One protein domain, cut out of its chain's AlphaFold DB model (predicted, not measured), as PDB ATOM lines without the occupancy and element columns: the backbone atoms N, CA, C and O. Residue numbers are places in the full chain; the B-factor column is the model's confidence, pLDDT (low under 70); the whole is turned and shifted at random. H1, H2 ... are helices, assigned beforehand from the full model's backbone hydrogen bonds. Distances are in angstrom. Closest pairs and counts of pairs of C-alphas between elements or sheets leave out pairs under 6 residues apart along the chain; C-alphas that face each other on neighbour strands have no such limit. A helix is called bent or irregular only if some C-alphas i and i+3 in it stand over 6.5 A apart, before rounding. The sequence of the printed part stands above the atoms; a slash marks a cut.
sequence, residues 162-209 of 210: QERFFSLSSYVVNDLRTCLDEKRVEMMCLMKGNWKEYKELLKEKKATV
ATOM      1  N   GLN A 162     161.216  98.998 132.834       72.62
ATOM      2  CA  GLN A 162     161.531  99.747 131.615       72.62
ATOM      3  C   GLN A 162     162.750  99.141 130.909       72.62
ATOM      4  O   GLN A 162     162.705  98.909 129.708       72.62
ATOM      5  N   GLU A 163     163.803  98.772 131.637       74.19
ATOM      6  CA  GLU A 163     164.977  98.095 131.070       74.19
ATOM      7  C   GLU A 163     164.623  96.742 130.447       74.19
ATOM      8  O   GLU A 163     165.116  96.401 129.371       74.19
ATOM      9  N   ARG A 164     163.730  95.970 131.078       80.50
ATOM     10  CA  ARG A 164     163.222  94.714 130.512       80.50
ATOM     11  C   ARG A 164     162.428  94.964 129.235       80.50
ATOM     12  O   ARG A 164     162.533  94.187 128.288       80.50
ATOM     13  N   PHE A 165     161.653  96.045 129.203       75.75
ATOM     14  CA  PHE A 165     160.940  96.475 128.011       75.75
ATOM     15  C   PHE A 165     161.910  96.867 126.884       75.75
ATOM     16  O   PHE A 165     161.782  96.352 125.775       75.75
ATOM     17  N   PHE A 166     162.936  97.665 127.187       75.75
ATOM     18  CA  PHE A 166     163.959  98.069 126.220       75.75
ATOM     19  C   PHE A 166     164.833  96.908 125.742       75.75
ATOM     20  O   PHE A 166     165.203  96.834 124.573       75.75
ATOM     21  N   SER A 167     165.114  95.943 126.617       79.62
ATOM     22  CA  SER A 167     165.830  94.722 126.247       79.62
ATOM     23  C   SER A 167     165.037  93.907 125.226       79.62
ATOM     24  O   SER A 167     165.610  93.389 124.272       79.62
ATOM     25  N   LEU A 168     163.711  93.831 125.377       77.38
ATOM     26  CA  LEU A 168     162.838  93.168 124.406       77.38
ATOM     27  C   LEU A 168     162.722  93.958 123.099       77.38
ATOM     28  O   LEU A 168     162.687  93.352 122.029       77.38
ATOM     29  N   SER A 169     162.681  95.291 123.164       75.44
ATOM     30  CA  SER A 169     162.628  96.127 121.963       75.44
ATOM     31  C   SER A 169     163.972  96.214 121.239       75.44
ATOM     32  O   SER A 169     163.973  96.508 120.050       75.44
ATOM     33  N   SER A 170     165.097  95.908 121.896       76.12
ATOM     34  CA  SER A 170     166.451  95.998 121.322       76.12
ATOM     35  C   SER A 170     166.607  95.262 119.986       76.12
ATOM     36  O   SER A 170     167.325  95.732 119.112       76.12
ATOM     37  N   TYR A 171     165.870  94.167 119.773       74.06
ATOM     38  CA  TYR A 171     165.868  93.417 118.511       74.06
ATOM     39  C   TYR A 171     165.420  94.251 117.294       74.06
ATOM     40  O   TYR A 171     165.817  93.989 116.160       74.06
ATOM     41  N   VAL A 172     164.582  95.255 117.542       72.25
ATOM     42  CA  VAL A 172     163.971  96.133 116.536       72.25
ATOM     43  C   VAL A 172     164.688  97.490 116.457       72.25
ATOM     44  O   VAL A 172     164.484  98.239 115.508       72.25
ATOM     45  N   VAL A 173     165.538  97.790 117.445       70.25
ATOM     46  CA  VAL A 173     166.297  99.049 117.592       70.25
ATOM     47  C   VAL A 173     167.777  98.881 117.211       70.25
ATOM     48  O   VAL A 173     168.547  99.827 117.273       70.25
ATOM     49  N   ASN A 174     168.202  97.675 116.832       71.94
ATOM     50  CA  ASN A 174     169.586  97.391 116.454       71.94
ATOM     51  C   ASN A 174     169.813  97.568 114.943       71.94
ATOM     52  O   ASN A 174     168.881  97.373 114.167       71.94
ATOM     53  N   ASP A 175     171.061  97.788 114.517       64.56
ATOM     54  CA  ASP A 175     171.500  97.988 113.116       64.56
ATOM     55  C   ASP A 175     171.368  96.738 112.213       64.56
ATOM     56  O   ASP A 175     171.973  96.621 111.145       64.56
ATOM     57  N   LEU A 176     170.578  95.754 112.640       70.19
ATOM     58  CA  LEU A 176     170.300  94.529 111.904       70.19
ATOM     59  C   LEU A 176     169.158  94.733 110.900       70.19
ATOM     60  O   LEU A 176     168.414  95.707 110.924       70.19
ATOM     61  N   ARG A 177     168.966  93.738 110.028       63.53
ATOM     62  CA  ARG A 177     167.962  93.728 108.945       63.53
ATOM     63  C   ARG A 177     166.504  93.952 109.406       63.53
ATOM     64  O   ARG A 177     165.638  94.163 108.565       63.53
ATOM     65  N   THR A 178     166.231  93.876 110.710       66.81
ATOM     66  CA  THR A 178     164.926  94.082 111.364       66.81
ATOM     67  C   THR A 178     164.750  95.471 111.985       66.81
ATOM     68  O   THR A 178     163.746  95.692 112.665       66.81
ATOM     69  N   CYS A 179     165.698  96.391 111.770       74.81
ATOM     70  CA  CYS A 179     165.631  97.755 112.281       74.81
ATOM     71  C   CYS A 179     164.401  98.489 111.733       74.81
ATOM     72  O   CYS A 179     164.166  98.519 110.520       74.81
ATOM     73  N   LEU A 180     163.609  99.070 112.631       76.69
ATOM     74  CA  LEU A 180     162.567 100.025 112.267       76.69
ATOM     75  C   LEU A 180     163.136 101.444 112.337       76.69
ATOM     76  O   LEU A 180     164.043 101.720 113.116       76.69
ATOM     77  N   ASP A 181     162.568 102.363 111.556       83.94
ATOM     78  CA  ASP A 181     162.860 103.782 111.743       83.94
ATOM     79  C   ASP A 181     162.456 104.237 113.152       83.94
ATOM     80  O   ASP A 181     161.504 103.719 113.742       83.94
ATOM     81  N   GLU A 182     163.174 105.227 113.678       80.62
ATOM     82  CA  GLU A 182     163.027 105.741 115.045       80.62
ATOM     83  C   GLU A 182     161.565 106.040 115.415       80.62
ATOM     84  O   GLU A 182     161.077 105.599 116.456       80.62
ATOM     85  N   LYS A 183     160.819 106.680 114.504       82.69
ATOM     86  CA  LYS A 183     159.401 107.009 114.714       82.69
ATOM     87  C   LYS A 183     158.531 105.760 114.834       82.69
ATOM     88  O   LYS A 183     157.613 105.716 115.657       82.69
ATOM     89  N   ARG A 184     158.786 104.729 114.023       82.50
ATOM     90  CA  ARG A 184     158.059 103.451 114.108       82.50
ATOM     91  C   ARG A 184     158.430 102.649 115.347       82.50
ATOM     92  O   ARG A 184     157.539 102.023 115.920       82.50
ATOM     93  N   VAL A 185     159.690 102.678 115.776       81.56
ATOM     94  CA  VAL A 185     160.120 102.071 117.046       81.56
ATOM     95  C   VAL A 185     159.385 102.717 118.211       81.56
ATOM     96  O   VAL A 185     158.790 102.010 119.023       81.56
ATOM     97  N   GLU A 186     159.399 104.045 118.285       81.00
ATOM     98  CA  GLU A 186     158.754 104.797 119.358       81.00
ATOM     99  C   GLU A 186     157.254 104.492 119.411       81.00
ATOM    100  O   GLU A 186     156.725 104.123 120.463       81.00
ATOM    101  N   MET A 187     156.584 104.531 118.256       81.25
ATOM    102  CA  MET A 187     155.166 104.197 118.148       81.25
ATOM    103  C   MET A 187     154.880 102.753 118.575       81.25
ATOM    104  O   MET A 187     153.936 102.499 119.324       81.25
ATOM    105  N   MET A 188     155.702 101.794 118.140       82.31
ATOM    106  CA  MET A 188     155.577 100.395 118.549       82.31
ATOM    107  C   MET A 188     155.723 100.254 120.067       82.31
ATOM    108  O   MET A 188     154.934  99.546 120.698       82.31
ATOM    109  N   CYS A 189     156.706 100.933 120.655       81.62
ATOM    110  CA  CYS A 189     156.952 100.915 122.087       81.62
ATOM    111  C   CYS A 189     155.765 101.498 122.869       81.62
ATOM    112  O   CYS A 189     155.249 100.856 123.790       81.62
ATOM    113  N   LEU A 190     155.265 102.660 122.449       82.62
ATOM    114  CA  LEU A 190     154.095 103.310 123.036       82.62
ATOM    115  C   LEU A 190     152.847 102.417 122.952       82.62
ATOM    116  O   LEU A 190     152.155 102.214 123.954       82.62
ATOM    117  N   MET A 191     152.576 101.834 121.781       81.06
ATOM    118  CA  MET A 191     151.438 100.933 121.584       81.06
ATOM    119  C   MET A 191     151.560  99.662 122.422       81.06
ATOM    120  O   MET A 191     150.565  99.178 122.962       81.06
ATOM    121  N   LYS A 192     152.768  99.103 122.544       82.94
ATOM    122  CA  LYS A 192     153.004  97.888 123.324       82.94
ATOM    123  C   LYS A 192     152.846  98.136 124.821       82.94
ATOM    124  O   LYS A 192     152.271  97.283 125.498       82.94
ATOM    125  N   GLY A 193     153.335  99.275 125.315       80.06
ATOM    126  CA  GLY A 193     153.203  99.685 126.713       80.06
ATOM    127  C   GLY A 193     151.746  99.868 127.138       80.06
ATOM    128  O   GLY A 193     151.369  99.395 128.202       80.06
ATOM    129  N   ASN A 194     150.921 100.446 126.260       84.25
ATOM    130  CA  ASN A 194     149.512 100.769 126.523       84.25
ATOM    131  C   ASN A 194     148.525  99.775 125.875       84.25
ATOM    132  O   ASN A 194     147.372 100.100 125.582       84.25
ATOM    133  N   TRP A 195     148.979  98.560 125.551       82.31
ATOM    134  CA  TRP A 195     148.194  97.626 124.735       82.31
ATOM    135  C   TRP A 195     146.902  97.160 125.415       82.31
ATOM    136  O   TRP A 195     145.935  96.805 124.734       82.31
ATOM    137  N   LYS A 196     146.878  97.112 126.752       81.00
ATOM    138  CA  LYS A 196     145.693  96.689 127.510       81.00
ATOM    139  C   LYS A 196     144.604  97.754 127.426       81.00
ATOM    140  O   LYS A 196     143.489  97.444 127.021       81.00
ATOM    141  N   GLU A 197     144.980  98.994 127.690       82.81
ATOM    142  CA  GLU A 197     144.140 100.183 127.640       82.81
ATOM    143  C   GLU A 197     143.613 100.393 126.214       82.81
ATOM    144  O   GLU A 197     142.419 100.579 125.996       82.81
ATOM    145  N   TYR A 198     144.475 100.240 125.205       80.81
ATOM    146  CA  TYR A 198     144.065 100.318 123.802       80.81
ATOM    147  C   TYR A 198     143.022  99.250 123.428       80.81
ATOM    148  O   TYR A 198     142.069  99.526 122.696       80.81
ATOM    149  N   LYS A 199     143.161  98.023 123.945       85.06
ATOM    150  CA  LYS A 199     142.165  96.958 123.742       85.06
ATOM    151  C   LYS A 199     140.829  97.269 124.406       85.06
ATOM    152  O   LYS A 199     139.798  96.886 123.856       85.06
ATOM    153  N   GLU A 200     140.846  97.895 125.573       85.69
ATOM    154  CA  GLU A 200     139.637  98.318 126.282       85.69
ATOM    155  C   GLU A 200     138.916  99.417 125.496       85.69
ATOM    156  O   GLU A 200     137.753  99.232 125.139       85.69
ATOM    157  N   LEU A 201     139.639 100.445 125.049       85.25
ATOM    158  CA  LEU A 201     139.096 101.507 124.191       85.25
ATOM    159  C   LEU A 201     138.514 100.971 122.872       85.25
ATOM    160  O   LEU A 201     137.463 101.416 122.409       85.25
ATOM    161  N   LEU A 202     139.162  99.978 122.252       83.56
ATOM    162  CA  LEU A 202     138.634  99.331 121.046       83.56
ATOM    163  C   LEU A 202     137.341  98.545 121.301       83.56
ATOM    164  O   LEU A 202     136.510  98.444 120.395       83.56
ATOM    165  N   LYS A 203     137.174  97.959 122.491       83.50
ATOM    166  CA  LYS A 203     135.931  97.273 122.875       83.50
ATOM    167  C   LYS A 203     134.814  98.279 123.123       83.50
ATOM    168  O   LYS A 203     133.719  98.078 122.606       83.50
ATOM    169  N   GLU A 204     135.105  99.364 123.835       79.06
ATOM    170  CA  GLU A 204     134.152 100.452 124.088       79.06
ATOM    171  C   GLU A 204     133.651 101.065 122.780       79.06
ATOM    172  O   GLU A 204     132.445 101.128 122.558       79.06
ATOM    173  N   LYS A 205     134.559 101.385 121.849       76.81
ATOM    174  CA  LYS A 205     134.204 101.939 120.535       76.81
ATOM    175  C   LYS A 205     133.338 100.997 119.691       76.81
ATOM    176  O   LYS A 205     132.518 101.462 118.908       76.81
ATOM    177  N   LYS A 206     133.510  99.677 119.821       72.44
ATOM    178  CA  LYS A 206     132.645  98.692 119.149       72.44
ATOM    179  C   LYS A 206     131.261  98.597 119.793       72.44
ATOM    180  O   LYS A 206     130.303  98.319 119.085       72.44
ATOM    181  N   ALA A 207     131.158  98.835 121.099       66.81
ATOM    182  CA  ALA A 207     129.889  98.832 121.819       66.81
ATOM    183  C   ALA A 207     129.039 100.086 121.544       66.81
ATOM    184  O   ALA A 207     127.826 100.013 121.648       66.81
ATOM    185  N   THR A 208     129.648 101.216 121.165       61.50
ATOM    186  CA  THR A 208     128.926 102.471 120.861       61.50
ATOM    187  C   THR A 208     128.360 102.548 119.435       61.50
ATOM    188  O   THR A 208     127.697 103.520 119.094       61.50
ATOM    189  N   VAL A 209     128.668 101.572 118.573       59.59
ATOM    190  CA  VAL A 209     128.258 101.546 117.149       59.59
ATOM    191  C   VAL A 209     127.061 100.601 116.914       59.59
ATOM    192  O   VAL A 209     126.618 100.426 115.780       59.59
TER     193      VAL A 209
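Overview. This is residues 162 to 209 of the 210 residues of the protein "Dimer_Tnp_hAT domain-containing protein" of Phytophthora palmivora var. palmivora (UniProt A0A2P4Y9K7). Two short helices, H1 and H2, fold back on each other as a loose helical hairpin, and a third helix, H3, sticks out as an arm from the far end of H2. H2 and H3 meet near their ends and make a wide corner, and the arm, residues 194 to 209, makes much of the length. The printed part has 48 residues with three named helices, H1, H2 and H3 in order along the chain, and no named strand; its class is all helix. It is only just loose, close to extended, with a radius of gyration of the C-alphas of 14.0 A, and its C-alphas span 43 by 20 by 13 A.

Along the chain. H1 is residues 162 to 173, 14.8 A from first to last C-alpha, and it begins with C-alpha 162 at (161.531, 99.747, 131.615). H1 is irregular, but only just: C-alphas 168 and 171 are 6.6 A apart. After residues 174 to 181 comes H2, residues 182 to 193, 16.4 A long from first to last C-alpha, with C-alpha 182 at (163.027, 105.741, 115.045). Asn 194 alone stands between H2 and H3. H3 is residues 195 to 207, 18.6 A from first to last C-alpha, and ends with C-alpha 207 at (129.889, 98.832, 121.819).

Arrangement. H1 and H2 touch, and H1 does so with residues 169 to 173 alone. Their closest C-alphas are those of Val 173 and Val 185, 6.9 A apart. The two helices form a helical hairpin, running opposite ways at a steep tilt of 42 degrees. H2 and H3 are close but not clearly touching; their closest C-alphas, those of Met 191 and Tyr 198, are 7.7 A apart. The lines of H2 and H3 are about perpendicular, at 74 degrees. H1 and H3 are apart. In H2 and H3 every backbone O i to N i+4 pair is within hydrogen-bond range, while in H1 6 of 8 are.

Size, cuts and confidence. The outline is a rod, and the two C-alphas farthest apart are those of Asp 175 and Val 209, at 43.6 A. Residues 194 to 209, of which 195 to 207 belong to H3, stand free. The body without them has 32 residues, spans 23 by 17 by 10 A and has a radius of gyration of 8.9 A. The printed part has no cut. The link from H1 to H2 is short, and the link from H2 to H3 is tight. The mean pLDDT of the printed part is 77.2, and the model's confidence is under 70 at residue 175, residues 177 to 178 and residues 207 to 209.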